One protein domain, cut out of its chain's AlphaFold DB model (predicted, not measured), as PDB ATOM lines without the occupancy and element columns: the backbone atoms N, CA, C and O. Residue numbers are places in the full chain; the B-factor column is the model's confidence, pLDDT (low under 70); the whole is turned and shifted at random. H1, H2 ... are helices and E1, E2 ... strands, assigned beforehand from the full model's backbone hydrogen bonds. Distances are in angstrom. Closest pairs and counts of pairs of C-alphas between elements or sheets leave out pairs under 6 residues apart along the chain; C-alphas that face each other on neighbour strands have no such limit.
ATOM      1  N   ARG A  39       5.006 -34.187  45.505       82.25
ATOM      2  CA  ARG A  39       4.102 -35.297  45.157       82.25
ATOM      3  C   ARG A  39       3.777 -35.272  43.675       82.25
ATOM      4  O   ARG A  39       3.114 -34.332  43.249       82.25
ATOM      5  N   GLY A  40       4.134 -36.343  42.975       84.06
ATOM      6  CA  GLY A  40       3.997 -36.485  41.524       84.06
ATOM      7  C   GLY A  40       5.304 -36.109  40.811       84.06
ATOM      8  O   GLY A  40       6.159 -35.524  41.462       84.06
ATOM      9  N   PRO A  41       5.538 -36.411  39.524       93.62
ATOM     10  CA  PRO A  41       4.753 -37.249  38.617       93.62
ATOM     11  C   PRO A  41       4.405 -38.612  39.216       93.62
ATOM     12  O   PRO A  41       5.138 -39.137  40.053       93.62
ATOM     13  N   PHE A  42       3.266 -39.167  38.821       92.19
ATOM     14  CA  PHE A  42       2.733 -40.392  39.411       92.19
ATOM     15  C   PHE A  42       2.967 -41.597  38.509       92.19
ATOM     16  O   PHE A  42       2.876 -41.498  37.285       92.19
ATOM     17  N   ASP A  43       3.199 -42.752  39.125       89.12
ATOM     18  CA  ASP A  43       2.921 -44.018  38.458       89.12
ATOM     19  C   ASP A  43       1.407 -44.176  38.282       89.12
ATOM     20  O   ASP A  43       0.627 -43.635  39.070       89.12
ATOM     21  N   LEU A  44       0.996 -44.938  37.272       84.69
ATOM     22  CA  LEU A  44      -0.401 -45.290  37.056       84.69
ATOM     23  C   LEU A  44      -1.058 -45.896  38.306       84.69
ATOM     24  O   LEU A  44      -2.198 -45.562  38.617       84.69
ATOM     25  N   ASP A  45      -0.340 -46.765  39.020       81.44
ATOM     26  CA  ASP A  45      -0.875 -47.492  40.173       81.44
ATOM     27  C   ASP A  45      -1.041 -46.603  41.421       81.44
ATOM     28  O   ASP A  45      -1.854 -46.914  42.292       81.44
ATOM     29  N   ASP A  46      -0.317 -45.481  41.484       85.88
ATOM     30  CA  ASP A  46      -0.311 -44.540  42.613       85.88
ATOM     31  C   ASP A  46      -1.046 -43.221  42.300       85.88
ATOM     32  O   ASP A  46      -1.084 -42.301  43.126       85.88
ATOM     33  N   ALA A  47      -1.614 -43.094  41.096       85.12
ATOM     34  CA  ALA A  47      -2.226 -41.860  40.632       85.12
ATOM     35  C   ALA A  47      -3.484 -41.495  41.451       85.12
ATOM     36  O   ALA A  47      -4.402 -42.309  41.599       85.12
ATOM     37  N   PRO A  48      -3.588 -40.253  41.965       82.25
ATOM     38  CA  PRO A  48      -4.752 -39.831  42.729       82.25
ATOM     39  C   PRO A  48      -5.981 -39.662  41.829       82.25
ATOM     40  O   PRO A  48      -5.892 -39.180  40.700       82.25
ATOM     41  N   SER A  49      -7.164 -39.965  42.371       78.25
ATOM     42  CA  SER A  49      -8.444 -39.639  41.729       78.25
ATOM     43  C   SER A  49      -8.785 -38.153  41.914       78.25
ATOM     44  O   SER A  49      -9.654 -37.790  42.704       78.25
ATOM     45  N   ASP A  50      -8.048 -37.280  41.230       79.44
ATOM     46  CA  ASP A  50      -8.091 -35.821  41.414       79.44
ATOM     47  C   ASP A  50      -9.075 -35.082  40.484       79.44
ATOM     48  O   ASP A  50      -9.393 -33.912  40.699       79.44
ATOM     49  N   GLY A  51      -9.604 -35.767  39.468       77.00
ATOM     50  CA  GLY A  51     -10.545 -35.203  38.499       77.00
ATOM     51  C   GLY A  51      -9.957 -34.179  37.540       77.00
ATOM     52  O   GLY A  51     -10.712 -33.437  36.913       77.00
ATOM     53  N   HIS A  52      -8.632 -34.125  37.407       81.69
ATOM     54  CA  HIS A  52      -8.017 -33.351  36.339       81.69
ATOM     55  C   HIS A  52      -8.134 -34.102  35.009       81.69
ATOM     56  O   HIS A  52      -7.776 -35.280  34.909       81.69
ATOM     57  N   ARG A  53      -8.592 -33.393  33.969       81.25
ATOM     58  CA  ARG A  53      -8.552 -33.893  32.594       81.25
ATOM     59  C   ARG A  53      -7.111 -33.953  32.107       81.25
ATOM     60  O   ARG A  53      -6.362 -32.984  32.250       81.25
ATOM     61  N   ARG A  54      -6.744 -35.085  31.518       85.25
ATOM     62  CA  ARG A  54      -5.410 -35.348  30.977       85.25
ATOM     63  C   ARG A  54      -5.504 -35.736  29.519       85.25
ATOM     64  O   ARG A  54      -6.487 -36.319  29.097       85.25
ATOM     65  N   VAL A  55      -4.486 -35.411  28.752       84.56
ATOM     66  CA  VAL A  55      -4.302 -35.894  27.395       84.56
ATOM     67  C   VAL A  55      -3.391 -37.116  27.441       84.56
ATOM     68  O   VAL A  55      -2.299 -37.047  28.000       84.56
ATOM     69  N   ASP A  56      -3.853 -38.222  26.866       83.88
ATOM     70  CA  ASP A  56      -3.077 -39.439  26.659       83.88
ATOM     71  C   ASP A  56      -2.158 -39.282  25.441       83.88
ATOM     72  O   ASP A  56      -2.614 -39.103  24.307       83.88
ATOM     73  N   LEU A  57      -0.857 -39.349  25.706       83.94
ATOM     74  CA  LEU A  57       0.231 -39.311  24.736       83.94
ATOM     75  C   LEU A  57       0.914 -40.680  24.620       83.94
ATOM     76  O   LEU A  57       2.087 -40.747  24.270       83.94
ATOM     77  N   GLY A  58       0.244 -41.786  24.941       82.62
ATOM     78  CA  GLY A  58       0.804 -43.137  24.927       82.62
ATOM     79  C   GLY A  58       1.446 -43.499  26.264       82.62
ATOM     80  O   GLY A  58       0.819 -44.145  27.094       82.62
ATOM     81  N   SER A  59       2.700 -43.094  26.493       86.06
ATOM     82  CA  SER A  59       3.397 -43.385  27.763       86.06
ATOM     83  C   SER A  59       3.253 -42.290  28.822       86.06
ATOM     84  O   SER A  59       3.783 -42.428  29.925       86.06
ATOM     85  N   LEU A  60       2.552 -41.200  28.506       89.38
ATOM     86  CA  LEU A  60       2.314 -40.075  29.406       89.38
ATOM     87  C   LEU A  60       0.858 -39.635  29.322       89.38
ATOM     88  O   LEU A  60       0.349 -39.410  28.230       89.38
ATOM     89  N   ALA A  61       0.227 -39.430  30.474       89.06
ATOM     90  CA  ALA A  61      -1.019 -38.686  30.583       89.06
ATOM     91  C   ALA A  61      -0.728 -37.309  31.197       89.06
ATOM     92  O   ALA A  61      -0.364 -37.198  32.373       89.06
ATOM     93  N   VAL A  62      -0.871 -36.256  30.391       90.50
ATOM     94  CA  VAL A  62      -0.454 -34.884  30.728       90.50
ATOM     95  C   VAL A  62      -1.685 -34.007  30.973       90.50
ATOM     96  O   VAL A  62      -2.571 -33.967  30.121       90.50
ATOM     97  N   PRO A  63      -1.808 -33.313  32.118       89.38
ATOM     98  CA  PRO A  63      -2.946 -32.431  32.377       89.38
ATOM     99  C   PRO A  63      -2.957 -31.230  31.424       89.38
ATOM    100  O   PRO A  63      -1.905 -30.709  31.060       89.38
ATOM    101  N   VAL A  64      -4.157 -30.763  31.068       80.19
ATOM    102  CA  VAL A  64      -4.346 -29.606  30.173       80.19
ATOM    103  C   VAL A  64      -5.078 -28.482  30.913       80.19
ATOM    104  O   VAL A  64      -6.300 -28.361  30.786       80.19
ATOM    105  N   PRO A  65      -4.385 -27.691  31.756       76.88
ATOM    106  CA  PRO A  65      -4.969 -26.478  32.320       76.88
ATOM    107  C   PRO A  65      -5.280 -25.443  31.224       76.88
ATOM    108  O   PRO A  65      -4.810 -25.540  30.092       76.88
ATOM    109  N   ALA A  66      -6.106 -24.446  31.544       75.00
ATOM    110  CA  ALA A  66      -6.428 -23.387  30.592       75.00
ATOM    111  C   ALA A  66      -5.157 -22.626  30.174       75.00
ATOM    112  O   ALA A  66      -4.324 -22.300  31.016       75.00
ATOM    113  N   GLY A  67      -5.025 -22.335  28.877       74.31
ATOM    114  CA  GLY A  67      -3.915 -21.539  28.348       74.31
ATOM    115  C   GLY A  67      -2.609 -22.298  28.098       74.31
ATOM    116  O   GLY A  67      -1.617 -21.644  27.787       74.31
ATOM    117  N   VAL A  68      -2.593 -23.637  28.192       81.12
ATOM    118  CA  VAL A  68      -1.428 -24.437  27.777       81.12
ATOM    119  C   VAL A  68      -1.641 -25.101  26.426       81.12
ATOM    120  O   VAL A  68      -2.739 -25.571  26.116       81.12
ATOM    121  N   THR A  69      -0.576 -25.185  25.637       84.00
ATOM    122  CA  THR A  69      -0.534 -25.998  24.415       84.00
ATOM    123  C   THR A  69       0.331 -27.226  24.648       84.00
ATOM    124  O   THR A  69       1.262 -27.180  25.449       84.00
ATOM    125  N   ILE A  70       0.005 -28.334  23.978       84.62
ATOM    126  CA  ILE A  70       0.784 -29.573  24.039       84.62
ATOM    127  C   ILE A  70       1.104 -30.016  22.617       84.62
ATOM    128  O   ILE A  70       0.190 -30.245  21.825       84.62
ATOM    129  N   ASP A  71       2.390 -30.203  22.347       85.00
ATOM    130  CA  ASP A  71       2.929 -30.719  21.096       85.00
ATOM    131  C   ASP A  71       3.764 -31.978  21.361       85.00
ATOM    132  O   ASP A  71       4.324 -32.162  22.442       85.00
ATOM    133  N   VAL A  72       3.850 -32.869  20.370       82.44
ATOM    134  CA  VAL A  72       4.729 -34.046  20.424       82.44
ATOM    135  C   VAL A  72       5.780 -33.899  19.341       82.44
ATOM    136  O   VAL A  72       5.466 -33.984  18.152       82.44
ATOM    137  N   LEU A  73       7.027 -33.682  19.749       80.19
ATOM    138  CA  LEU A  73       8.147 -33.577  18.826       80.19
ATOM    139  C   LEU A  73       8.766 -34.961  18.606       80.19
ATOM    140  O   LEU A  73       9.101 -35.643  19.582       80.19
ATOM    141  N   PRO A  74       8.917 -35.412  17.348       67.94
ATOM    142  CA  PRO A  74       9.635 -36.638  17.055       67.94
ATOM    143  C   PRO A  74      11.127 -36.457  17.345       67.94
ATOM    144  O   PRO A  74      11.674 -35.357  17.350       67.94
ATOM    145  N   ALA A  75      11.794 -37.568  17.621       58.31
ATOM    146  CA  ALA A  75      13.126 -37.574  18.213       58.31
ATOM    147  C   ALA A  75      14.267 -37.118  17.277       58.31
ATOM    148  O   ALA A  75      15.414 -36.941  17.699       58.31
ATOM    149  N   ASP A  76      13.962 -36.978  15.989       51.47
ATOM    150  CA  ASP A  76      14.810 -36.404  14.945       51.47
ATOM    151  C   ASP A  76      14.731 -34.869  14.900       51.47
ATOM    152  O   ASP A  76      15.665 -34.205  14.446       51.47
ATOM    153  N   SER A  77      13.651 -34.304  15.435       47.72
ATOM    154  CA  SER A  77      13.342 -32.884  15.425       47.72
ATOM    155  C   SER A  77      13.842 -32.244  16.718       47.72
ATOM    156  O   SER A  77      13.113 -32.070  17.685       47.72
ATOM    157  N   ALA A  78      15.125 -31.882  16.716       43.25
ATOM    158  CA  ALA A  78      15.716 -30.909  17.640       43.25
ATOM    159  C   ALA A  78      15.757 -31.281  19.137       43.25
ATOM    160  O   ALA A  78      15.379 -30.490  19.996       43.25
ATOM    161  N   SER A  79      16.307 -32.441  19.501       44.91
ATOM    162  CA  SER A  79      16.597 -32.723  20.913       44.91
ATOM    163  C   SER A  79      17.998 -33.286  21.104       44.91
ATOM    164  O   SER A  79      18.299 -34.432  20.780       44.91
ATOM    165  N   ALA A  80      18.865 -32.423  21.637       48.66
ATOM    166  CA  ALA A  80      20.207 -32.746  22.114       48.66
ATOM    167  C   ALA A  80      20.193 -33.581  23.410       48.66
ATOM    168  O   ALA A  80      21.238 -34.011  23.888       48.66
ATOM    169  N   ASP A  81      18.996 -33.833  23.929       48.84
ATOM    170  CA  ASP A  81      18.644 -34.660  25.066       48.84
ATOM    171  C   ASP A  81      19.078 -36.121  24.851       48.84
ATOM    172  O   ASP A  81      18.298 -37.010  24.497       48.84
ATOM    173  N   GLY A  82      20.373 -36.365  25.052       50.72
ATOM    174  CA  GLY A  82      20.958 -37.695  25.105       50.72
ATOM    175  C   GLY A  82      20.109 -38.612  25.986       50.72
ATOM    176  O   GLY A  82      19.555 -38.192  27.008       50.72
ATOM    177  N   GLY A  83      19.966 -39.869  25.557       54.19
ATOM    178  CA  GLY A  83      19.336 -40.904  26.372       54.19
ATOM    179  C   GLY A  83      19.997 -41.000  27.757       54.19
ATOM    180  O   GLY A  83      21.118 -40.522  27.936       54.19
ATOM    181  N   PRO A  84      19.336 -41.637  28.733       51.12
ATOM    182  CA  PRO A  84      19.590 -41.428  30.158       51.12
ATOM    183  C   PRO A  84      21.033 -41.708  30.608       51.12
ATOM    184  O   PRO A  84      21.490 -41.111  31.571       51.12
ATOM    185  N   ALA A  85      21.790 -42.544  29.897       47.94
ATOM    186  CA  ALA A  85      23.233 -42.670  30.100       47.94
ATOM    187  C   ALA A  85      23.897 -43.304  28.870       47.94
ATOM    188  O   ALA A  85      24.035 -44.523  28.818       47.94
ATOM    189  N   GLY A  86      24.259 -42.515  27.848       45.81
ATOM    190  CA  GLY A  86      25.172 -42.946  26.769       45.81
ATOM    191  C   GLY A  86      24.838 -44.276  26.068       45.81
ATOM    192  O   GLY A  86      25.729 -44.927  25.521       45.81
ATOM    193  N   GLY A  87      23.576 -44.715  26.117       41.06
ATOM    194  CA  GLY A  87      23.155 -46.023  25.639       41.06
ATOM    195  C   GLY A  87      23.318 -46.118  24.128       41.06
ATOM    196  O   GLY A  87      22.770 -45.316  23.381       41.06
ATOM    197  N   THR A  88      24.043 -47.134  23.668       37.69
ATOM    198  CA  THR A  88      24.291 -47.427  22.246       37.69
ATOM    199  C   THR A  88      23.047 -47.897  21.480       37.69
ATOM    200  O   THR A  88      23.120 -48.128  20.274       37.69
ATOM    201  N   SER A  89      21.897 -48.031  22.144       41.22
ATOM    202  CA  SER A  89      20.612 -48.253  21.478       41.22
ATOM    203  C   SER A  89      20.060 -46.904  21.030       41.22
ATOM    204  O   SER A  89      19.429 -46.198  21.809       41.22
ATOM    205  N   GLY A  90      20.351 -46.538  19.781       41.88
ATOM    206  CA  GLY A  90      20.020 -45.259  19.138       41.88
ATOM    207  C   GLY A  90      18.531 -44.947  18.948       41.88
ATOM    208  O   GLY A  90      18.188 -44.187  18.047       41.88
ATOM    209  N   GLU A  91      17.645 -45.499  19.774       48.06
ATOM    210  CA  GLU A  91      16.226 -45.151  19.792       48.06
ATOM    211  C   GLU A  91      16.038 -43.883  20.628       48.06
ATOM    212  O   GLU A  91      15.838 -43.911  21.845       48.06
ATOM    213  N   ARG A  92      16.151 -42.739  19.952       60.94
ATOM    214  CA  ARG A  92      15.694 -41.457  20.485       60.94
ATOM    215  C   ARG A  92      14.162 -41.501  20.472       60.94
ATOM    216  O   ARG A  92      13.576 -41.841  19.447       60.94
ATOM    217  N   GLY A  93      13.520 -41.222  21.603       65.12
ATOM    218  CA  GLY A  93      12.059 -41.192  21.681       65.12
ATOM    219  C   GLY A  93      11.498 -39.788  21.538       65.12
ATOM    220  O   GLY A  93      12.218 -38.801  21.672       65.12
ATOM    221  N   ALA A  94      10.208 -39.721  21.223       76.38
ATOM    222  CA  ALA A  94       9.479 -38.469  21.106       76.38
ATOM    223  C   ALA A  94       9.411 -37.723  22.450       76.38
ATOM    224  O   ALA A  94       9.454 -38.340  23.517       76.38
ATOM    225  N   LEU A  95       9.271 -36.400  22.382       84.38
ATOM    226  CA  LEU A  95       9.147 -35.514  23.538       84.38
ATOM    227  C   LEU A  95       7.772 -34.860  23.563       84.38
ATOM    228  O   LEU A  95       7.291 -34.405  22.527       84.38
ATOM    229  N   ALA A  96       7.164 -34.774  24.743       88.94
ATOM    230  CA  ALA A  96       5.981 -33.943  24.936       88.94
ATOM    231  C   ALA A  96       6.428 -32.537  25.344       88.94
ATOM    232  O   ALA A  96       7.119 -32.377  26.349       88.94
ATOM    233  N   VAL A  97       6.041 -31.534  24.567       90.44
ATOM    234  CA  VAL A  97       6.341 -30.124  24.816       90.44
ATOM    235  C   VAL A  97       5.060 -29.443  25.262       90.44
ATOM    236  O   VAL A  97       4.057 -29.488  24.557       90.44
ATOM    237  N   VAL A  98       5.091 -28.839  26.445       90.06
ATOM    238  CA  VAL A  98       3.975 -28.104  27.030       90.06
ATOM    239  C   VAL A  98       4.372 -26.645  27.164       90.06
ATOM    240  O   VAL A  98       5.351 -26.336  27.840       90.06
ATOM    241  N   THR A  99       3.606 -25.750  26.555       89.69
ATOM    242  CA  THR A  99       3.917 -24.316  26.546       89.69
ATOM    243  C   THR A  99       2.840 -23.548  27.293       89.69
ATOM    244  O   THR A  99       1.651 -23.759  27.053       89.69
ATOM    245  N   ALA A 100       3.254 -22.645  28.180       85.75
ATOM    246  CA  ALA A 100       2.394 -21.675  28.852       85.75
ATOM    247  C   ALA A 100       3.061 -20.301  28.754       85.75
ATOM    248  O   ALA A 100       4.106 -20.083  29.360       85.75
ATOM    249  N   GLY A 101       2.489 -19.396  27.959       89.94
ATOM    250  CA  GLY A 101       3.121 -18.102  27.690       89.94
ATOM    251  C   GLY A 101       4.488 -18.266  27.019       89.94
ATOM    252  O   GLY A 101       4.582 -18.780  25.903       89.94
ATOM    253  N   ARG A 102       5.540 -17.806  27.695       92.69
ATOM    254  CA  ARG A 102       6.952 -17.893  27.295       92.69
ATOM    255  C   ARG A 102       7.695 -19.033  27.992       92.69
ATOM    256  O   ARG A 102       8.850 -19.280  27.647       92.69
ATOM    257  N   ALA A 103       7.061 -19.710  28.945       93.81
ATOM    258  CA  ALA A 103       7.615 -20.890  29.580       93.81
ATOM    259  C   ALA A 103       7.335 -22.152  28.750       93.81
ATOM    260  O   ALA A 103       6.230 -22.371  28.245       93.81
ATOM    261  N   VAL A 104       8.350 -23.005  28.645       94.31
ATOM    262  CA  VAL A 104       8.306 -24.282  27.934       94.31
ATOM    263  C   VAL A 104       8.712 -25.394  28.894       94.31
ATOM    264  O   VAL A 104       9.747 -25.306  29.550       94.31
ATOM    265  N   LEU A 105       7.903 -26.448  28.970       94.75
ATOM    266  CA  LEU A 105       8.167 -27.684  29.701       94.75
ATOM    267  C   LEU A 105       8.290 -28.834  28.703       94.75
ATOM    268  O   LEU A 105       7.317 -29.219  28.061       94.75
ATOM    269  N   THR A 106       9.468 -29.434  28.631       94.25
ATOM    270  CA  THR A 106       9.740 -30.609  27.802       94.25
ATOM    271  C   THR A 106       9.801 -31.855  28.674       94.25
ATOM    272  O   THR A 106      10.561 -31.899  29.640       94.25
ATOM    273  N   LEU A 107       9.021 -32.878  28.330       93.88
ATOM    274  CA  LEU A 107       8.917 -34.141  29.056       93.88
ATOM    275  C   LEU A 107       9.460 -35.299  28.216       93.88
ATOM    276  O   LEU A 107       9.019 -35.526  27.088       93.88
ATOM    277  N   ALA A 108      10.371 -36.068  28.810       90.94
ATOM    278  CA  ALA A 108      10.957 -37.266  28.224       90.94
ATOM    279  C   ALA A 108      10.825 -38.448  29.189       90.94
ATOM    280  O   ALA A 108      11.338 -38.403  30.309       90.94
ATOM    281  N   ALA A 109      10.153 -39.515  28.759       89.38
ATOM    282  CA  ALA A 109       9.930 -40.701  29.577       89.38
ATOM    283  C   ALA A 109      10.829 -41.861  29.130       89.38
ATOM    284  O   ALA A 109      10.997 -42.119  27.935       89.38
ATOM    285  N   TYR A 110      11.384 -42.585  30.097       89.12
ATOM    286  CA  TYR A 110      12.315 -43.689  29.881       89.12
ATOM    287  C   TYR A 110      11.951 -44.883  30.756       89.12
ATOM    288  O   TYR A 110      11.406 -44.737  31.847       89.12
ATOM    289  N   ALA A 111      12.273 -46.087  30.294       86.62
ATOM    290  CA  ALA A 111      12.200 -47.278  31.121       86.62
ATOM    291  C   ALA A 111      13.356 -47.285  32.131       86.62
ATOM    292  O   ALA A 111      14.500 -47.015  31.775       86.62
ATOM    293  N   ALA A 112      13.073 -47.659  33.373       87.81
ATOM    294  CA  ALA A 112      14.059 -47.742  34.448       87.81
ATOM    295  C   ALA A 112      14.171 -49.178  34.995       87.81
ATOM    296  O   ALA A 112      13.238 -49.988  34.846       87.81
ATOM    297  N   PRO A 113      15.306 -49.543  35.617       84.38
ATOM    298  CA  PRO A 113      15.455 -50.841  36.249       84.38
ATOM    299  C   PRO A 113      14.580 -50.918  37.509       84.38
ATOM    300  O   PRO A 113      14.151 -49.920  38.071       84.38
ATOM    301  N   LYS A 114      14.296 -52.138  37.979       79.44
ATOM    302  CA  LYS A 114      13.520 -52.344  39.220       79.44
ATOM    303  C   LYS A 114      14.317 -52.032  40.495       79.44
ATOM    304  O   LYS A 114      13.737 -52.049  41.572       79.44
ATOM    305  N   SER A 115      15.637 -51.896  40.386       78.62
ATOM    306  CA  SER A 115      16.559 -51.948  41.524       78.62
ATOM    307  C   SER A 115      17.063 -50.591  42.007       78.62
ATOM    308  O   SER A 115      17.437 -50.499  43.169       78.62
ATOM    309  N   HIS A 116      17.114 -49.575  41.144       81.69
ATOM    310  CA  HIS A 116      17.612 -48.237  41.469       81.69
ATOM    311  C   HIS A 116      16.986 -47.190  40.540       81.69
ATOM    312  O   HIS A 116      16.521 -47.537  39.451       81.69
ATOM    313  N   GLY A 117      16.971 -45.936  40.994       87.25
ATOM    314  CA  GLY A 117      16.617 -44.778  40.176       87.25
ATOM    315  C   GLY A 117      17.729 -44.417  39.192       87.25
ATOM    316  O   GLY A 117      18.889 -44.753  39.417       87.25
ATOM    317  N   LEU A 118      17.367 -43.763  38.094       89.94
ATOM    318  CA  LEU A 118      18.285 -43.284  37.066       89.94
ATOM    319  C   LEU A 118      18.708 -41.829  37.288       89.94
ATOM    320  O   LEU A 118      19.693 -41.414  36.679       89.94
ATOM    321  N   TRP A 119      17.997 -41.045  38.111       93.69
ATOM    322  CA  TRP A 119      18.208 -39.597  38.137       93.69
ATOM    323  C   TRP A 119      19.625 -39.197  38.537       93.69
ATOM    324  O   TRP A 119      20.203 -38.347  37.875       93.69
ATOM    325  N   ASP A 120      20.214 -39.812  39.562       92.25
ATOM    326  CA  ASP A 120      21.559 -39.434  40.009       92.25
ATOM    327  C   ASP A 120      22.624 -39.642  38.921       92.25
ATOM    328  O   ASP A 120      23.449 -38.755  38.689       92.25
ATOM    329  N   ASP A 121      22.557 -40.762  38.198       90.38
ATOM    330  CA  ASP A 121      23.483 -41.072  37.105       90.38
ATOM    331  C   ASP A 121      23.237 -40.167  35.886       90.38
ATOM    332  O   ASP A 121      24.181 -39.633  35.298       90.38
ATOM    333  N   VAL A 122      21.964 -39.954  35.525       90.38
ATOM    334  CA  VAL A 122      21.556 -39.055  34.433       90.38
ATOM    335  C   VAL A 122      22.008 -37.628  34.731       90.38
ATOM    336  O   VAL A 122      22.590 -36.970  33.872       90.38
ATOM    337  N   ARG A 123      21.759 -37.144  35.950       93.44
ATOM    338  CA  ARG A 123      22.107 -35.799  36.410       93.44
ATOM    339  C   ARG A 123      23.611 -35.587  36.362       93.44
ATOM    340  O   ARG A 123      24.046 -34.609  35.765       93.44
ATOM    341  N   ALA A 124      24.398 -36.523  36.895       91.31
ATOM    342  CA  ALA A 124      25.856 -36.459  36.821       91.31
ATOM    343  C   ALA A 124      26.358 -36.459  35.363       91.31
ATOM    344  O   ALA A 124      27.257 -35.693  35.011       91.31
ATOM    345  N   GLY A 125      25.754 -37.273  34.491       89.19
ATOM    346  CA  GLY A 125      26.080 -37.309  33.064       89.19
ATOM    347  C   GLY A 125      25.739 -36.010  32.327       89.19
ATOM    348  O   GLY A 125      26.532 -35.528  31.515       89.19
ATOM    349  N   LEU A 126      24.586 -35.409  32.625       88.56
ATOM    350  CA  LEU A 126      24.151 -34.138  32.047       88.56
ATOM    351  C   LEU A 126      24.968 -32.952  32.578       88.56
ATOM    352  O   LEU A 126      25.323 -32.078  31.792       88.56
ATOM    353  N   ALA A 127      25.338 -32.947  33.861       89.94
ATOM    354  CA  ALA A 127      26.223 -31.939  34.446       89.94
ATOM    355  C   ALA A 127      27.620 -31.945  33.800       89.94
ATOM    356  O   ALA A 127      28.241 -30.897  33.644       89.94
ATOM    357  N   ALA A 128      28.101 -33.121  33.381       88.81
ATOM    358  CA  ALA A 128      29.355 -33.275  32.642       88.81
ATOM    359  C   ALA A 128      29.221 -33.025  31.124       88.81
ATOM    360  O   ALA A 128      30.232 -32.979  30.416       88.81
ATOM    361  N   SER A 129      27.996 -32.897  30.603       85.88
ATOM    362  CA  SER A 129      27.729 -32.696  29.175       85.88
ATOM    363  C   SER A 129      27.887 -31.231  28.759       85.88
ATOM    364  O   SER A 129      27.912 -30.317  29.580       85.88
ATOM    365  N   ALA A 130      27.986 -30.984  27.449       86.00
ATOM    366  CA  ALA A 130      28.059 -29.622  26.926       86.00
ATOM    367  C   ALA A 130      26.769 -28.837  27.263       86.00
ATOM    368  O   ALA A 130      25.685 -29.337  26.956       86.00
ATOM    369  N   PRO A 131      26.847 -27.593  27.783       86.75
ATOM    370  CA  PRO A 131      25.666 -26.800  28.154       86.75
ATOM    371  C   PRO A 131      24.637 -26.624  27.025       86.75
ATOM    372  O   PRO A 131      23.436 -26.550  27.274       86.75
ATOM    373  N   ALA A 132      25.095 -26.630  25.769       82.50
ATOM    374  CA  ALA A 132      24.244 -26.561  24.582       82.50
ATOM    375  C   ALA A 132      23.204 -27.696  24.498       82.50
ATOM    376  O   ALA A 132      22.153 -27.513  23.892       82.50
ATOM    377  N   VAL A 133      23.480 -28.852  25.112       79.12
ATOM    378  CA  VAL A 133      22.538 -29.975  25.174       79.12
ATOM    379  C   VAL A 133      21.292 -29.600  25.971       79.12
ATOM    380  O   VAL A 133      20.174 -29.800  25.506       79.12
ATOM    381  N   LEU A 134      21.494 -29.008  27.147       81.62
ATOM    382  CA  LEU A 134      20.416 -28.612  28.050       81.62
ATOM    383  C   LEU A 134      19.691 -27.355  27.557       81.62
ATOM    384  O   LEU A 134      18.508 -27.168  27.827       81.62
ATOM    385  N   ALA A 135      20.384 -26.515  26.786       83.12
ATOM    386  CA  ALA A 135      19.843 -25.280  26.239       83.12
ATOM    387  C   ALA A 135      18.806 -25.470  25.120       83.12
ATOM    388  O   ALA A 135      18.132 -24.508  24.765       83.12
ATOM    389  N   ALA A 136      18.646 -26.681  24.576       80.31
ATOM    390  CA  ALA A 136      17.760 -26.943  23.439       80.31
ATOM    391  C   ALA A 136      16.272 -26.621  23.701       80.31
ATOM    392  O   ALA A 136      15.524 -26.414  22.751       80.31
ATOM    393  N   ALA A 137      15.844 -26.570  24.968       79.56
ATOM    394  CA  ALA A 137      14.480 -26.199  25.352       79.56
ATOM    395  C   ALA A 137      14.227 -24.677  25.373       79.56
ATOM    396  O   ALA A 137      13.081 -24.254  25.509       79.56
ATOM    397  N   ALA A 138      15.272 -23.854  25.259       87.31
ATOM    398  CA  ALA A 138      15.183 -22.397  25.253       87.31
ATOM    399  C   ALA A 138      15.479 -21.823  23.855       87.31
ATOM    400  O   ALA A 138      16.055 -22.512  23.006       87.31
ATOM    401  N   PRO A 139      15.137 -20.548  23.595       89.25
ATOM    402  CA  PRO A 139      15.536 -19.879  22.368       89.25
ATOM    403  C   PRO A 139      17.060 -19.879  22.172       89.25
ATOM    404  O   PRO A 139      17.810 -19.877  23.154       89.25
ATOM    405  N   PRO A 140      17.537 -19.819  20.914       88.75
ATOM    406  CA  PRO A 140      18.961 -19.760  20.620       88.75
ATOM    407  C   PRO A 140      19.652 -18.615  21.368       88.75
ATOM    408  O   PRO A 140      19.272 -17.450  21.251       88.75
ATOM    409  N   GLY A 141      20.697 -18.954  22.114       90.06
ATOM    410  CA  GLY A 141      21.466 -18.010  22.911       90.06
ATOM    411  C   GLY A 141      22.781 -18.618  23.376       90.06
ATOM    412  O   GLY A 141      23.103 -19.763  23.051       90.06
ATOM    413  N   VAL A 142      23.560 -17.843  24.126       92.94
ATOM    414  CA  VAL A 142      24.837 -18.311  24.680       92.94
ATOM    415  C   VAL A 142      24.571 -18.975  26.035       92.94
ATOM    416  O   VAL A 142      24.161 -18.273  26.963       92.94
ATOM    417  N   PRO A 143      24.772 -20.300  26.180       93.88
ATOM    418  CA  PRO A 143      24.544 -20.976  27.448       93.88
ATOM    419  C   PRO A 143      25.674 -20.679  28.439       93.88
ATOM    420  O   PRO A 143      26.858 -20.720  28.097       93.88
ATOM    421  N   GLY A 144      25.293 -20.393  29.678       93.88
ATOM    422  CA  GLY A 144      26.182 -20.292  30.826       93.88
ATOM    423  C   GLY A 144      26.610 -21.663  31.364       93.88
ATOM    424  O   GLY A 144      26.288 -22.703  30.780       93.88
ATOM    425  N   PRO A 145      27.360 -21.681  32.480       94.12
ATOM    426  CA  PRO A 145      27.737 -22.925  33.140       94.12
ATOM    427  C   PRO A 145      26.502 -23.670  33.661       94.12
ATOM    428  O   PRO A 145      25.492 -23.061  34.012       94.12
ATOM    429  N   VAL A 146      26.610 -24.997  33.714       95.31
ATOM    430  CA  VAL A 146      25.614 -25.860  34.355       95.31
ATOM    431  C   VAL A 146      25.948 -25.946  35.839       95.31
ATOM    432  O   VAL A 146      27.066 -26.302  36.207       95.31
ATOM    433  N   GLU A 147      24.976 -25.623  36.681       95.62
ATOM    434  CA  GLU A 147      25.088 -25.646  38.135       95.62
ATOM    435  C   GLU A 147      24.138 -26.693  38.717       95.62
ATOM    436  O   GLU A 147      22.978 -26.785  38.316       95.62
ATOM    437  N   GLU A 148      24.611 -27.478  39.683       96.38
ATOM    438  CA  GLU A 148      23.729 -28.337  40.472       96.38
ATOM    439  C   GLU A 148      23.088 -27.525  41.600       96.38
ATOM    440  O   GLU A 148      23.767 -26.801  42.331       96.38
ATOM    441  N   ALA A 149      21.779 -27.671  41.764       94.69
ATOM    442  CA  ALA A 149      21.007 -27.012  42.804       94.69
ATOM    443  C   ALA A 149      20.025 -27.995  43.452       94.69
ATOM    444  O   ALA A 149      19.785 -29.093  42.952       94.69
ATOM    445  N   ILE A 150      19.435 -27.592  44.575       94.00
ATOM    446  CA  ILE A 150      18.306 -28.292  45.189       94.00
ATOM    447  C   ILE A 150      17.114 -27.342  45.116       94.00
ATOM    448  O   ILE A 150      17.141 -26.274  45.726       94.00
ATOM    449  N   GLY A 151      16.109 -27.707  44.323       89.88
ATOM    450  CA  GLY A 151      14.843 -26.985  44.211       89.88
ATOM    451  C   GLY A 151      13.712 -27.689  44.957       89.88
ATOM    452  O   GLY A 151      13.921 -28.684  45.652       89.88
ATOM    453  N   ASP A 152      12.485 -27.211  44.754       87.62
ATOM    454  CA  ASP A 152      11.280 -27.774  45.384       87.62
ATOM    455  C   ASP A 152      11.011 -29.230  44.980       87.62
ATOM    456  O   ASP A 152      10.347 -29.975  45.697       87.62
ATOM    457  N   CYS A 153      11.531 -29.641  43.819       89.00
ATOM    458  CA  CYS A 153      11.434 -30.998  43.284       89.00
ATOM    459  C   CYS A 153      12.583 -31.915  43.748       89.00
ATOM    460  O   CYS A 153      12.636 -33.071  43.336       89.00
ATOM    461  N   GLY A 154      13.510 -31.416  44.572       92.00
ATOM    462  CA  GLY A 154      14.756 -32.098  44.917       92.00
ATOM    463  C   GLY A 154      15.949 -31.634  44.065       92.00
ATOM    464  O   GLY A 154      15.955 -30.496  43.588       92.00
ATOM    465  N   PRO A 155      16.993 -32.470  43.912       94.81
ATOM    466  CA  PRO A 155      18.183 -32.129  43.135       94.81
ATOM    467  C   PRO A 155      17.853 -31.840  41.665       94.81
ATOM    468  O   PRO A 155      17.183 -32.638  41.010       94.81
ATOM    469  N   GLU A 156      18.369 -30.733  41.138       96.12
ATOM    470  CA  GLU A 156      18.140 -30.248  39.775       96.12
ATOM    471  C   GLU A 156      19.411 -29.648  39.158       96.12
ATOM    472  O   GLU A 156      20.343 -29.274  39.870       96.12
ATOM    473  N   LEU A 157      19.455 -29.551  37.825       96.56
ATOM    474  CA  LEU A 157      20.471 -28.762  37.118       96.56
ATOM    475  C   LEU A 157      19.882 -27.422  36.700       96.56
ATOM    476  O   LEU A 157      18.734 -27.362  36.258       96.56
ATOM    477  N   ARG A 158      20.677 -26.359  36.789       96.81
ATOM    478  CA  ARG A 158      20.319 -25.012  36.351       96.81
ATOM    479  C   ARG A 158      21.365 -24.474  35.395       96.81
ATOM    480  O   ARG A 158      22.556 -24.689  35.587       96.81
ATOM    481  N   LEU A 159      20.920 -23.747  34.383       96.12
ATOM    482  CA  LEU A 159      21.788 -22.916  33.561       96.12
ATOM    483  C   LEU A 159      21.030 -21.677  33.098       96.12
ATOM    484  O   LEU A 159      19.818 -21.720  32.886       96.12
ATOM    485  N   THR A 160      21.765 -20.588  32.909       96.88
ATOM    486  CA  THR A 160      21.235 -19.360  32.314       96.88
ATOM    487  C   THR A 160      21.670 -19.272  30.861       96.88
ATOM    488  O   THR A 160      22.815 -19.575  30.541       96.88
ATOM    489  N   ILE A 161      20.788 -18.830  29.975       95.06
ATOM    490  CA  ILE A 161      21.072 -18.622  28.558       95.06
ATOM    491  C   ILE A 161      20.908 -17.141  28.257       95.06
ATOM    492  O   ILE A 161      19.855 -16.562  28.509       95.06
ATOM    493  N   ALA A 162      21.951 -16.524  27.715       95.00
ATOM    494  CA  ALA A 162      21.894 -15.153  27.232       95.00
ATOM    495  C   ALA A 162      21.280 -15.147  25.825       95.00
ATOM    496  O   ALA A 162      21.961 -15.451  24.839       95.00
ATOM    497  N   VAL A 163      19.987 -14.835  25.733       92.38
ATOM    498  CA  VAL A 163      19.258 -14.751  24.463       92.38
ATOM    499  C   VAL A 163      19.372 -13.330  23.932       92.38
ATOM    500  O   VAL A 163      18.860 -12.372  24.512       92.38
ATOM    501  N   HIS A 164      20.072 -13.171  22.813       85.44
ATOM    502  CA  HIS A 164      20.146 -11.881  22.139       85.44
ATOM    503  C   HIS A 164      18.910 -11.700  21.254       85.44
ATOM    504  O   HIS A 164      18.566 -12.618  20.503       85.44
ATOM    505  N   PRO A 165      18.246 -10.534  21.292       71.50
ATOM    506  CA  PRO A 165      17.127 -10.285  20.403       71.50
ATOM    507  C   PRO A 165      17.613 -10.359  18.957       71.50
ATOM    508  O   PRO A 165      18.547  -9.657  18.566       71.50
ATOM    509  N   ALA A 207      21.289  -8.794  26.435       86.69
ATOM    510  CA  ALA A 207      20.778 -10.146  26.291       86.69
ATOM    511  C   ALA A 207      19.708 -10.383  27.360       86.69
ATOM    512  O   ALA A 207      19.923 -10.057  28.528       86.69
ATOM    513  N   GLU A 208      18.577 -10.943  26.953       93.19
ATOM    514  CA  GLU A 208      17.544 -11.375  27.881       93.19
ATOM    515  C   GLU A 208      17.988 -12.705  28.510       93.19
ATOM    516  O   GLU A 208      18.303 -13.653  27.778       93.19
ATOM    517  N   PRO A 209      18.066 -12.799  29.845       95.44
ATOM    518  CA  PRO A 209      18.454 -14.029  30.510       95.44
ATOM    519  C   PRO A 209      17.282 -15.013  30.549       95.44
ATOM    520  O   PRO A 209      16.205 -14.719  31.059       95.44
ATOM    521  N   TRP A 210      17.516 -16.227  30.067       96.12
ATOM    522  CA  TRP A 210      16.602 -17.358  30.197       96.12
ATOM    523  C   TRP A 210      17.131 -18.337  31.233       96.12
ATOM    524  O   TRP A 210      18.299 -18.705  31.180       96.12
ATOM    525  N   LEU A 211      16.285 -18.785  32.154       96.38
ATOM    526  CA  LEU A 211      16.609 -19.849  33.093       96.38
ATOM    527  C   LEU A 211      16.126 -21.185  32.533       96.38
ATOM    528  O   LEU A 211      14.952 -21.341  32.201       96.38
ATOM    529  N   VAL A 212      17.028 -22.162  32.490       96.62
ATOM    530  CA  VAL A 212      16.703 -23.559  32.209       96.62
ATOM    531  C   VAL A 212      16.933 -24.392  33.461       96.62
ATOM    532  O   VAL A 212      17.997 -24.325  34.075       96.62
ATOM    533  N   ARG A 213      15.928 -25.188  33.825       96.56
ATOM    534  CA  ARG A 213      15.940 -26.141  34.938       96.56
ATOM    535  C   ARG A 213      15.746 -27.547  34.390       96.56
ATOM    536  O   ARG A 213      14.796 -27.786  33.651       96.56
ATOM    537  N   VAL A 214      16.609 -28.479  34.775       96.12
ATOM    538  CA  VAL A 214      16.498 -29.896  34.410       96.12
ATOM    539  C   VAL A 214      16.212 -30.699  35.664       96.12
ATOM    540  O   VAL A 214      16.996 -30.696  36.615       96.12
ATOM    541  N   LEU A 215      15.080 -31.386  35.642       95.75
ATOM    542  CA  LEU A 215      14.514 -32.158  36.735       95.75
ATOM    543  C   LEU A 215      14.435 -33.626  36.316       95.75
ATOM    544  O   LEU A 215      14.188 -33.935  35.146       95.75
ATOM    545  N   GLY A 216      14.584 -34.530  37.276       94.81
ATOM    546  CA  GLY A 216      14.407 -35.959  37.061       94.81
ATOM    547  C   GLY A 216      13.581 -36.595  38.165       94.81
ATOM    548  O   GLY A 216      13.738 -36.268  39.338       94.81
ATOM    549  N   PHE A 217      12.702 -37.510  37.769       95.12
ATOM    550  CA  PHE A 217      11.796 -38.214  38.667       95.12
ATOM    551  C   PHE A 217      11.894 -39.711  38.424       95.12
ATOM    552  O   PHE A 217      11.617 -40.192  37.322       95.12
ATOM    553  N   ASP A 218      12.277 -40.435  39.467       93.81
ATOM    554  CA  ASP A 218      12.345 -41.887  39.459       93.81
ATOM    555  C   ASP A 218      11.047 -42.489  39.980       93.81
ATOM    556  O   ASP A 218      10.583 -42.158  41.073       93.81
ATOM    557  N   GLY A 219      10.483 -43.412  39.209       91.06
ATOM    558  CA  GLY A 219       9.310 -44.172  39.606       91.06
ATOM    559  C   GLY A 219       9.465 -45.675  39.389       91.06
ATOM    560  O   GLY A 219      10.537 -46.171  39.023       91.06
ATOM    561  N   PRO A 220       8.393 -46.453  39.621       86.94
ATOM    562  CA  PRO A 220       8.398 -47.902  39.470       86.94
ATOM    563  C   PRO A 220       8.675 -48.349  38.023       86.94
ATOM    564  O   PRO A 220       7.776 -48.610  37.226       86.94
ATOM    565  N   ARG A 221       9.960 -48.557  37.698       87.38
ATOM    566  CA  ARG A 221      10.449 -49.000  36.374       87.38
ATOM    567  C   ARG A 221      10.303 -47.966  35.261       87.38
ATOM    568  O   ARG A 221      10.337 -48.334  34.080       87.38
ATOM    569  N   TRP A 222      10.167 -46.702  35.622       92.06
ATOM    570  CA  TRP A 222      10.234 -45.583  34.698       92.06
ATOM    571  C   TRP A 222      11.036 -44.439  35.310       92.06
ATOM    572  O   TRP A 222      11.189 -44.347  36.524       92.06
ATOM    573  N   PHE A 223      11.552 -43.587  34.438       93.12
ATOM    574  CA  PHE A 223      12.223 -42.341  34.768       93.12
ATOM    575  C   PHE A 223      11.631 -41.246  33.879       93.12
ATOM    576  O   PHE A 223      11.496 -41.447  32.669       93.12
ATOM    577  N   LEU A 224      11.254 -40.113  34.467       94.81
ATOM    578  CA  LEU A 224      10.776 -38.939  33.740       94.81
ATOM    579  C   LEU A 224      11.798 -37.815  33.879       94.81
ATOM    580  O   LEU A 224      12.051 -37.353  34.990       94.81
ATOM    581  N   ARG A 225      12.328 -37.331  32.754       94.75
ATOM    582  CA  ARG A 225      13.068 -36.068  32.706       94.75
ATOM    583  C   ARG A 225      12.116 -34.944  32.324       94.75
ATOM    584  O   ARG A 225      11.337 -35.086  31.380       94.75
ATOM    585  N   ALA A 226      12.218 -33.833  33.038       95.25
ATOM    586  CA  ALA A 226      11.510 -32.603  32.741       95.25
ATOM    587  C   ALA A 226      12.510 -31.455  32.605       95.25
ATOM    588  O   ALA A 226      13.267 -31.180  33.533       95.25
ATOM    589  N   THR A 227      12.497 -30.778  31.463       95.88
ATOM    590  CA  THR A 227      13.297 -29.571  31.235       95.88
ATOM    591  C   THR A 227      12.354 -28.385  31.146       95.88
ATOM    592  O   THR A 227      11.480 -28.367  30.285       95.88
ATOM    593  N   VAL A 228      12.513 -27.411  32.037       96.00
ATOM    594  CA  VAL A 228      11.707 -26.187  32.074       96.00
ATOM    595  C   VAL A 228      12.582 -25.017  31.657       96.00
ATOM    596  O   VAL A 228      13.638 -24.815  32.248       96.00
ATOM    597  N   ALA A 229      12.151 -24.253  30.660       96.00
ATOM    598  CA  ALA A 229      12.851 -23.078  30.157       96.00
ATOM    599  C   ALA A 229      11.910 -21.872  30.128       96.00
ATOM    600  O   ALA A 229      10.815 -21.964  29.580       96.00
ATOM    601  N   ALA A 230      12.335 -20.745  30.695       96.38
ATOM    602  CA  ALA A 230      11.597 -19.484  30.642       96.38
ATOM    603  C   ALA A 230      12.558 -18.289  30.770       96.38
ATOM    604  O   ALA A 230      13.641 -18.444  31.343       96.38
ATOM    605  N   PRO A 231      12.184 -17.089  30.292       96.25
ATOM    606  CA  PRO A 231      12.849 -15.852  30.693       96.25
ATOM    607  C   PRO A 231      12.862 -15.738  32.220       96.25
ATOM    608  O   PRO A 231      11.885 -16.111  32.872       96.25
ATOM    609  N   VAL A 232      13.934 -15.200  32.803       95.31
ATOM    610  CA  VAL A 232      14.015 -15.001  34.264       95.31
ATOM    611  C   VAL A 232      12.862 -14.118  34.760       95.31
ATOM    612  O   VAL A 232      12.318 -14.345  35.844       95.31
ATOM    613  N   GLU A 233      12.445 -13.155  33.939       93.62
ATOM    614  CA  GLU A 233      11.337 -12.237  34.194       93.62
ATOM    615  C   GLU A 233       9.958 -12.915  34.174       93.62
ATOM    616  O   GLU A 233       9.022 -12.361  34.741       93.62
ATOM    617  N   ALA A 234       9.835 -14.091  33.548       93.12
ATOM    618  CA  ALA A 234       8.608 -14.891  33.447       93.12
ATOM    619  C   ALA A 234       8.752 -16.236  34.192       93.12
ATOM    620  O   ALA A 234       8.265 -17.282  33.759       93.12
ATOM    621  N   SER A 235       9.493 -16.229  35.304       89.69
ATOM    622  CA  SER A 235       9.722 -17.420  36.136       89.69
ATOM    623  C   SER A 235       8.445 -17.945  36.806       89.69
ATOM    624  O   SER A 235       8.327 -19.145  37.040       89.69
ATOM    625  N   ASP A 236       7.457 -17.085  37.032       88.75
ATOM    626  CA  ASP A 236       6.129 -17.451  37.521       88.75
ATOM    627  C   ASP A 236       5.368 -18.359  36.540       88.75
ATOM    628  O   ASP A 236       4.712 -19.312  36.962       88.75
ATOM    629  N   GLU A 237       5.506 -18.145  35.227       90.25
ATOM    630  CA  GLU A 237       4.933 -19.037  34.206       90.25
ATOM    631  C   GLU A 237       5.570 -20.440  34.251       90.25
ATOM    632  O   GLU A 237       4.882 -21.458  34.117       90.25
ATOM    633  N   ALA A 238       6.882 -20.514  34.503       91.62
ATOM    634  CA  ALA A 238       7.584 -21.781  34.705       91.62
ATOM    635  C   ALA A 238       7.095 -22.505  35.968       91.62
ATOM    636  O   ALA A 238       6.870 -23.719  35.939       91.62
ATOM    637  N   ASP A 239       6.864 -21.772  37.058       90.44
ATOM    638  CA  ASP A 239       6.316 -22.334  38.293       90.44
ATOM    639  C   ASP A 239       4.881 -22.846  38.099       90.44
ATOM    640  O   ASP A 239       4.521 -23.896  38.642       90.44
ATOM    641  N   VAL A 240       4.076 -22.185  37.256       88.62
ATOM    642  CA  VAL A 240       2.759 -22.691  36.838       88.62
ATOM    643  C   VAL A 240       2.893 -24.021  36.100       88.62
ATOM    644  O   VAL A 240       2.178 -24.965  36.442       88.62
ATOM    645  N   LEU A 241       3.809 -24.155  35.137       92.25
ATOM    646  CA  LEU A 241       4.037 -25.436  34.452       92.25
ATOM    647  C   LEU A 241       4.474 -26.532  35.431       92.25
ATOM    648  O   LEU A 241       3.966 -27.654  35.386       92.25
ATOM    649  N   VAL A 242       5.369 -26.212  36.361       93.00
ATOM    650  CA  VAL A 242       5.850 -27.157  37.373       93.00
ATOM    651  C   VAL A 242       4.702 -27.602  38.293       93.00
ATOM    652  O   VAL A 242       4.455 -28.801  38.456       93.00
ATOM    653  N   ALA A 243       3.936 -26.664  38.847       90.12
ATOM    654  CA  ALA A 243       2.880 -26.955  39.814       90.12
ATOM    655  C   ALA A 243       1.602 -27.531  39.180       90.12
ATOM    656  O   ALA A 243       1.002 -28.465  39.724       90.12
ATOM    657  N   ALA A 244       1.145 -26.975  38.057       89.12
ATOM    658  CA  ALA A 244      -0.116 -27.345  37.416       89.12
ATOM    659  C   ALA A 244       0.033 -28.522  36.448       89.12
ATOM    660  O   ALA A 244      -0.913 -29.301  36.314       89.12
ATOM    661  N   VAL A 245       1.201 -28.675  35.813       92.38
ATOM    662  CA  VAL A 245       1.434 -29.726  34.816       92.38
ATOM    663  C   VAL A 245       2.317 -30.832  35.367       92.38
ATOM    664  O   VAL A 245       1.806 -31.917  35.643       92.38
ATOM    665  N   LEU A 246       3.611 -30.569  35.573       95.31
ATOM    666  CA  LEU A 246       4.610 -31.592  35.905       95.31
ATOM    667  C   LEU A 246       4.221 -32.413  37.138       95.31
ATOM    668  O   LEU A 246       4.221 -33.643  37.097       95.31
ATOM    669  N   ARG A 247       3.795 -31.735  38.208       93.50
ATOM    670  CA  ARG A 247       3.345 -32.363  39.457       93.50
ATOM    671  C   ARG A 247       2.160 -33.324  39.276       93.50
ATOM    672  O   ARG A 247       1.906 -34.164  40.128       93.50
ATOM    673  N   ARG A 248       1.397 -33.188  38.192       92.62
ATOM    674  CA  ARG A 248       0.148 -33.924  37.933       92.62
ATOM    675  C   ARG A 248       0.241 -34.888  36.750       92.62
ATOM    676  O   ARG A 248      -0.763 -35.540  36.437       92.62
ATOM    677  N   VAL A 249       1.407 -34.990  36.111       94.25
ATOM    678  CA  VAL A 249       1.682 -35.977  35.060       94.25
ATOM    679  C   VAL A 249       1.554 -37.386  35.633       94.25
ATOM    680  O   VAL A 249       1.977 -37.648  36.759       94.25
ATOM    681  N   ILE A 250       0.982 -38.292  34.843       92.25
ATOM    682  CA  ILE A 250       0.940 -39.725  35.144       92.25
ATOM    683  C   ILE A 250       1.737 -40.458  34.068       92.25
ATOM    684  O   ILE A 250       1.541 -40.219  32.875       92.25
ATOM    685  N   VAL A 251       2.632 -41.348  34.483       90.44
ATOM    686  CA  VAL A 251       3.455 -42.156  33.584       90.44
ATOM    687  C   VAL A 251       2.782 -43.502  33.332       90.44
ATOM    688  O   VAL A 251       2.550 -44.295  34.244       90.44
ATOM    689  N   LEU A 252       2.493 -43.776  32.060       86.44
ATOM    690  CA  LEU A 252       1.846 -44.995  31.576       86.44
ATOM    691  C   LEU A 252       2.906 -45.957  31.028       86.44
ATOM    692  O   LEU A 252       3.045 -46.173  29.828       86.44
ATOM    693  N   ARG A 253       3.697 -46.559  31.921       78.31
ATOM    694  CA  ARG A 253       4.797 -47.463  31.531       78.31
ATOM    695  C   ARG A 253       4.311 -48.773  30.881       78.31
ATOM    696  O   ARG A 253       5.078 -49.450  30.188       78.31
ATOM    697  N   GLY A 254       3.058 -49.160  31.127       72.62
ATOM    698  CA  GLY A 254       2.448 -50.391  30.621       72.62
ATOM    699  C   GLY A 254       3.120 -51.674  31.130       72.62
ATOM    700  O   GLY A 254       3.962 -51.680  32.031       72.62
ATOM    701  N   THR A 255       2.765 -52.818  30.548       66.25
ATOM    702  CA  THR A 255       3.252 -54.134  31.008       66.25
ATOM    703  C   THR A 255       4.431 -54.674  30.192       66.25
ATOM    704  O   THR A 255       5.186 -55.512  30.694       66.25
ATOM    705  N   ARG A 256       4.677 -54.141  28.984       65.12
ATOM    706  CA  ARG A 256       5.704 -54.634  28.046       65.12
ATOM    707  C   ARG A 256       7.112 -54.605  28.646       65.12
ATOM    708  O   ARG A 256       7.464 -53.721  29.431       65.12
ATOM    709  N   ALA A 257       7.945 -55.575  28.277       66.00
ATOM    710  CA  ALA A 257       9.377 -55.502  28.544       66.00
ATOM    711  C   ALA A 257      10.000 -54.426  27.643       66.00
ATOM    712  O   ALA A 257       9.888 -54.493  26.423       66.00
ATOM    713  N   VAL A 258      10.629 -53.431  28.259       72.00
ATOM    714  CA  VAL A 258      11.378 -52.366  27.584       72.00
ATOM    715  C   VAL A 258      12.768 -52.361  28.224       72.00
ATOM    716  O   VAL A 258      12.830 -52.447  29.459       72.00
ATOM    717  N   PRO A 259      13.865 -52.354  27.439       77.56
ATOM    718  CA  PRO A 259      15.215 -52.292  27.986       77.56
ATOM    719  C   PRO A 259      15.385 -51.083  28.904       77.56
ATOM    720  O   PRO A 259      14.849 -50.012  28.633       77.56
ATOM    721  N   SER A 260      16.137 -51.252  29.990       79.56
ATOM    722  CA  SER A 260      16.449 -50.139  30.888       79.56
ATOM    723  C   SER A 260      17.160 -49.026  30.119       79.56
ATOM    724  O   SER A 260      18.084 -49.295  29.358       79.56
ATOM    725  N   GLY A 261      16.725 -47.790  30.328       77.31
ATOM    726  CA  GLY A 261      17.228 -46.599  29.657       77.31
ATOM    727  C   GLY A 261      16.648 -46.342  28.263       77.31
ATOM    728  O   GLY A 261      16.894 -45.274  27.710       77.31
ATOM    729  N   ALA A 262      15.868 -47.263  27.686       79.69
ATOM    730  CA  ALA A 262      15.190 -47.000  26.418       79.69
ATOM    731  C   ALA A 262      14.031 -46.015  26.622       79.69
ATOM    732  O   ALA A 262      13.358 -46.040  27.659       79.69
ATOM    733  N   SER A 263      13.797 -45.148  25.637       82.00
ATOM    734  CA  SER A 263      12.690 -44.196  25.703       82.00
ATOM    735  C   SER A 263      11.340 -44.913  25.630       82.00
ATOM    736  O   SER A 263      11.178 -45.912  24.924       82.00
ATOM    737  N   LEU A 264      10.373 -44.422  26.404       82.19
ATOM    738  CA  LEU A 264       9.001 -44.902  26.369       82.19
ATOM    739  C   LEU A 264       8.254 -44.225  25.210       82.19
ATOM    740  O   LEU A 264       8.390 -43.017  25.017       82.19
ATOM    741  N   PRO A 265       7.477 -44.983  24.417       78.88
ATOM    742  CA  PRO A 265       6.863 -44.460  23.204       78.88
ATOM    743  C   PRO A 265       5.811 -43.401  23.530       78.88
ATOM    744  O   PRO A 265       4.895 -43.657  24.318       78.88
ATOM    745  N   LEU A 266       5.901 -42.245  22.876       78.94
ATOM    746  CA  LEU A 266       4.797 -41.292  22.835       78.94
ATOM    747  C   LEU A 266       4.024 -41.452  21.526       78.94
ATOM    748  O   LEU A 266       4.614 -41.695  20.472       78.94
ATOM    749  N   ALA A 267       2.704 -41.329  21.592       69.62
ATOM    750  CA  ALA A 267       1.846 -41.341  20.422       69.62
ATOM    751  C   ALA A 267       1.978 -39.998  19.689       69.62
ATOM    752  O   ALA A 267       1.454 -38.980  20.140       69.62
ATOM    753  N   SER A 268       2.678 -39.990  18.552       54.03
ATOM    754  CA  SER A 268       2.634 -38.878  17.603       54.03
ATOM    755  C   SER A 268       1.440 -39.077  16.668       54.03
ATOM    756  O   SER A 268       1.238 -40.148  16.100       54.03
ATOM    757  N   ARG A 269       0.620 -38.046  16.456       48.62
ATOM    758  CA  ARG A 269      -0.340 -38.062  15.347       48.62
ATOM    759  C   ARG A 269       0.351 -37.563  14.077       48.62
ATOM    760  O   ARG A 269       0.080 -36.443  13.674       48.62
ATOM    761  N   VAL A 270       1.188 -38.378  13.429       38.62
ATOM    762  CA  VAL A 270       1.483 -38.251  11.982       38.62
ATOM    763  C   VAL A 270       1.804 -39.634  11.394       38.62
ATOM    764  O   VAL A 270       2.944 -39.920  11.057       38.62
ATOM    765  N   ALA A 320      -5.323 -36.319  20.295       49.78
ATOM    766  CA  ALA A 320      -5.005 -36.813  21.626       49.78
ATOM    767  C   ALA A 320      -6.284 -37.286  22.350       49.78
ATOM    768  O   ALA A 320      -7.320 -36.616  22.277       49.78
ATOM    769  N   VAL A 321      -6.247 -38.448  23.011       54.34
ATOM    770  CA  VAL A 321      -7.398 -38.957  23.782       54.34
ATOM    771  C   VAL A 321      -7.456 -38.210  25.112       54.34
ATOM    772  O   VAL A 321      -6.452 -38.112  25.810       54.34
ATOM    773  N   VAL A 322      -8.618 -37.664  25.467       65.00
ATOM    774  CA  VAL A 322      -8.808 -36.984  26.756       65.00
ATOM    775  C   VAL A 322      -9.259 -38.001  27.802       65.00
ATOM    776  O   VAL A 322     -10.290 -38.647  27.631       65.00
ATOM    777  N   LEU A 323      -8.493 -38.113  28.884       62.75
ATOM    778  CA  LEU A 323      -8.758 -38.931  30.057       62.75
ATOM    779  C   LEU A 323      -9.365 -38.077  31.187       62.75
ATOM    780  O   LEU A 323      -8.733 -37.128  31.654       62.75
ATOM    781  N   ASP A 324     -10.567 -38.418  31.660       66.38
ATOM    782  CA  ASP A 324     -11.182 -37.885  32.884       66.38
ATOM    783  C   ASP A 324     -11.017 -38.838  34.081       66.38
ATOM    784  O   ASP A 324     -11.646 -39.894  34.195       66.38
ATOM    785  N   VAL A 325     -10.188 -38.424  35.032       63.31
ATOM    786  CA  VAL A 325      -9.816 -39.222  36.201       63.31
ATOM    787  C   VAL A 325     -10.976 -39.501  37.172       63.31
ATOM    788  O   VAL A 325     -10.887 -40.450  37.947       63.31
ATOM    789  N   ARG A 326     -12.095 -38.757  37.139       60.00
ATOM    790  CA  ARG A 326     -13.247 -39.036  38.031       60.00
ATOM    791  C   ARG A 326     -14.042 -40.290  37.657       60.00
ATOM    792  O   ARG A 326     -14.796 -40.776  38.495       60.00
ATOM    793  N   GLY A 327     -13.892 -40.797  36.432       56.62
ATOM    794  CA  GLY A 327     -14.700 -41.906  35.913       56.62
ATOM    795  C   GLY A 327     -13.914 -43.021  35.225       56.62
ATOM    796  O   GLY A 327     -14.532 -43.969  34.741       56.62
ATOM    797  N   HIS A 328     -12.583 -42.931  35.152       61.56
ATOM    798  CA  HIS A 328     -11.782 -43.953  34.481       61.56
ATOM    799  C   HIS A 328     -11.503 -45.169  35.357       61.56
ATOM    800  O   HIS A 328     -10.971 -45.066  36.461       61.56
ATOM    801  N   ASP A 329     -11.803 -46.344  34.803       61.03
ATOM    802  CA  ASP A 329     -11.284 -47.606  35.307       61.03
ATOM    803  C   ASP A 329      -9.798 -47.721  34.939       61.03
ATOM    804  O   ASP A 329      -9.432 -48.018  33.798       61.03
ATOM    805  N   TRP A 330      -8.927 -47.472  35.915       63.78
ATOM    806  CA  TRP A 330      -7.477 -47.566  35.758       63.78
ATOM    807  C   TRP A 330      -7.005 -48.964  35.334       63.78
ATOM    808  O   TRP A 330      -5.954 -49.086  34.702       63.78
ATOM    809  N   ALA A 331      -7.782 -50.021  35.604       59.56
ATOM    810  CA  ALA A 331      -7.464 -51.359  35.117       59.56
ATOM    811  C   ALA A 331      -7.532 -51.445  33.582       59.56
ATOM    812  O   ALA A 331      -6.731 -52.163  32.985       59.56
ATOM    813  N   ALA A 332      -8.407 -50.666  32.937       60.22
ATOM    814  CA  ALA A 332      -8.531 -50.633  31.481       60.22
ATOM    815  C   ALA A 332      -7.318 -49.979  30.789       60.22
ATOM    816  O   ALA A 332      -6.981 -50.361  29.673       60.22
ATOM    817  N   LEU A 333      -6.630 -49.041  31.454       60.47
ATOM    818  CA  LEU A 333      -5.396 -48.409  30.954       60.47
ATOM    819  C   LEU A 333      -4.136 -49.259  31.214       60.47
ATOM    820  O   LEU A 333      -3.093 -49.023  30.605       60.47
ATOM    821  N   ARG A 334      -4.210 -50.252  32.117       54.25
ATOM    822  CA  ARG A 334      -3.113 -51.207  32.375       54.25
ATOM    823  C   ARG A 334      -2.969 -52.244  31.265       54.25
ATOM    824  O   ARG A 334      -1.867 -52.768  31.061       54.25
ATOM    825  N   GLU A 335      -4.056 -52.566  30.567       50.59
ATOM    826  CA  GLU A 335      -3.975 -53.372  29.353       50.59
ATOM    827  C   GLU A 335      -3.286 -52.557  28.254       50.59
ATOM    828  O   GLU A 335      -3.503 -51.350  28.161       50.59
ATOM    829  N   PRO A 336      -2.396 -53.167  27.450       42.19
ATOM    830  CA  PRO A 336      -1.673 -52.426  26.434       42.19
ATOM    831  C   PRO A 336      -2.685 -51.757  25.508       42.19
ATOM    832  O   PRO A 336      -3.412 -52.444  24.788       42.19
TER     833      PRO A 336
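This is residues 39 to 165, 207 to 270 and 320 to 336 of the 348 residues of an uncharacterized protein of Frankia canadensis (UniProt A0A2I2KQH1). A strongly twisted antiparallel sheet of seven strands makes the middle, with the long helix H3 over one face and the short helices H1 and H2 over the other. A small antiparallel sheet, E2 E1 E10, packs through E2 on the last residues of H3, and H4 lies farthest from the middle. The printed part has 208 residues, with four named helices and ten named strands in the order E1 E2 E3 E4 E5 H1 H2 E6 E7 E8 E9 H3 E10 H4; the large sheet's order is E3 E4 E5 E9 E8 E7 E6. The class is mixed, and the whole is compact, with a radius of gyration of the C-alphas of 16.3 A and spans of 50 by 39 by 35 A.

The large sheet holds E3 (residues 68 to 73), E4 (95 to 100), E5 (103 to 111, 26.8 A), E9 (222 to 231, 30.1 A), E8 (208 to 219, 35.8 A), E7 (154 to 163, 27.2 A) and E6 (147 to 151). H3 is residues 232 to 248, 23.7 A, H1 119 to 127 and H2 131 to 137. The small sheet holds E2 (60 to 63), E1 (53 to 56) and E10 (321 to 324); H4 is 330 to 334. C-alpha 53 is at (-8.552, -33.893, 32.594), C-alpha 208 at (17.544, -11.375, 27.881) and C-alpha 334 at (-3.113, -51.207, 32.375).

E3 E4 E5 form a meander, each strand the antiparallel neighbour of the one before, with N 71 and O 97 2.9 A apart and N 98 and O 105 2.8 A. E5 and E9 are antiparallel, with N 106 and O 227 at 2.8 A. The hairpin E8 and E9 has N 213 and O 228 at 2.8 A. H3 is on this sheet at a height of 7.5 A, slantwise to E5 at 33 degrees on the local plane; the closest C-alphas are those of Ala 103 and Ala 238, 5.2 A. H1 and H2 are on the opposite face, making three layers, helices on both faces of a sheet. H1 runs along E7 at 21 degrees and H2 across E8 at 89 degrees, both on the local plane. H3 has a kink of 35 degrees near residue 242. Every O i to N i+4 pair is within hydrogen-bond range in H1 and H4, against 8 of 13 in H3 and 1 of 3 in H2, which has 1 of 4 O i to N i+3 pairs. E1 and E10 are antiparallel, with N 54 and O 323 at 2.9 A.

Residues 166 to 206 and 271 to 319 are not printed; the C-alpha gaps are 6.9 A and 11.7 A. The link E3 to E4 is long. Confidence is under 70 at residues 74 to 93, 255 to 257, 267 to 270 and 320 to 336.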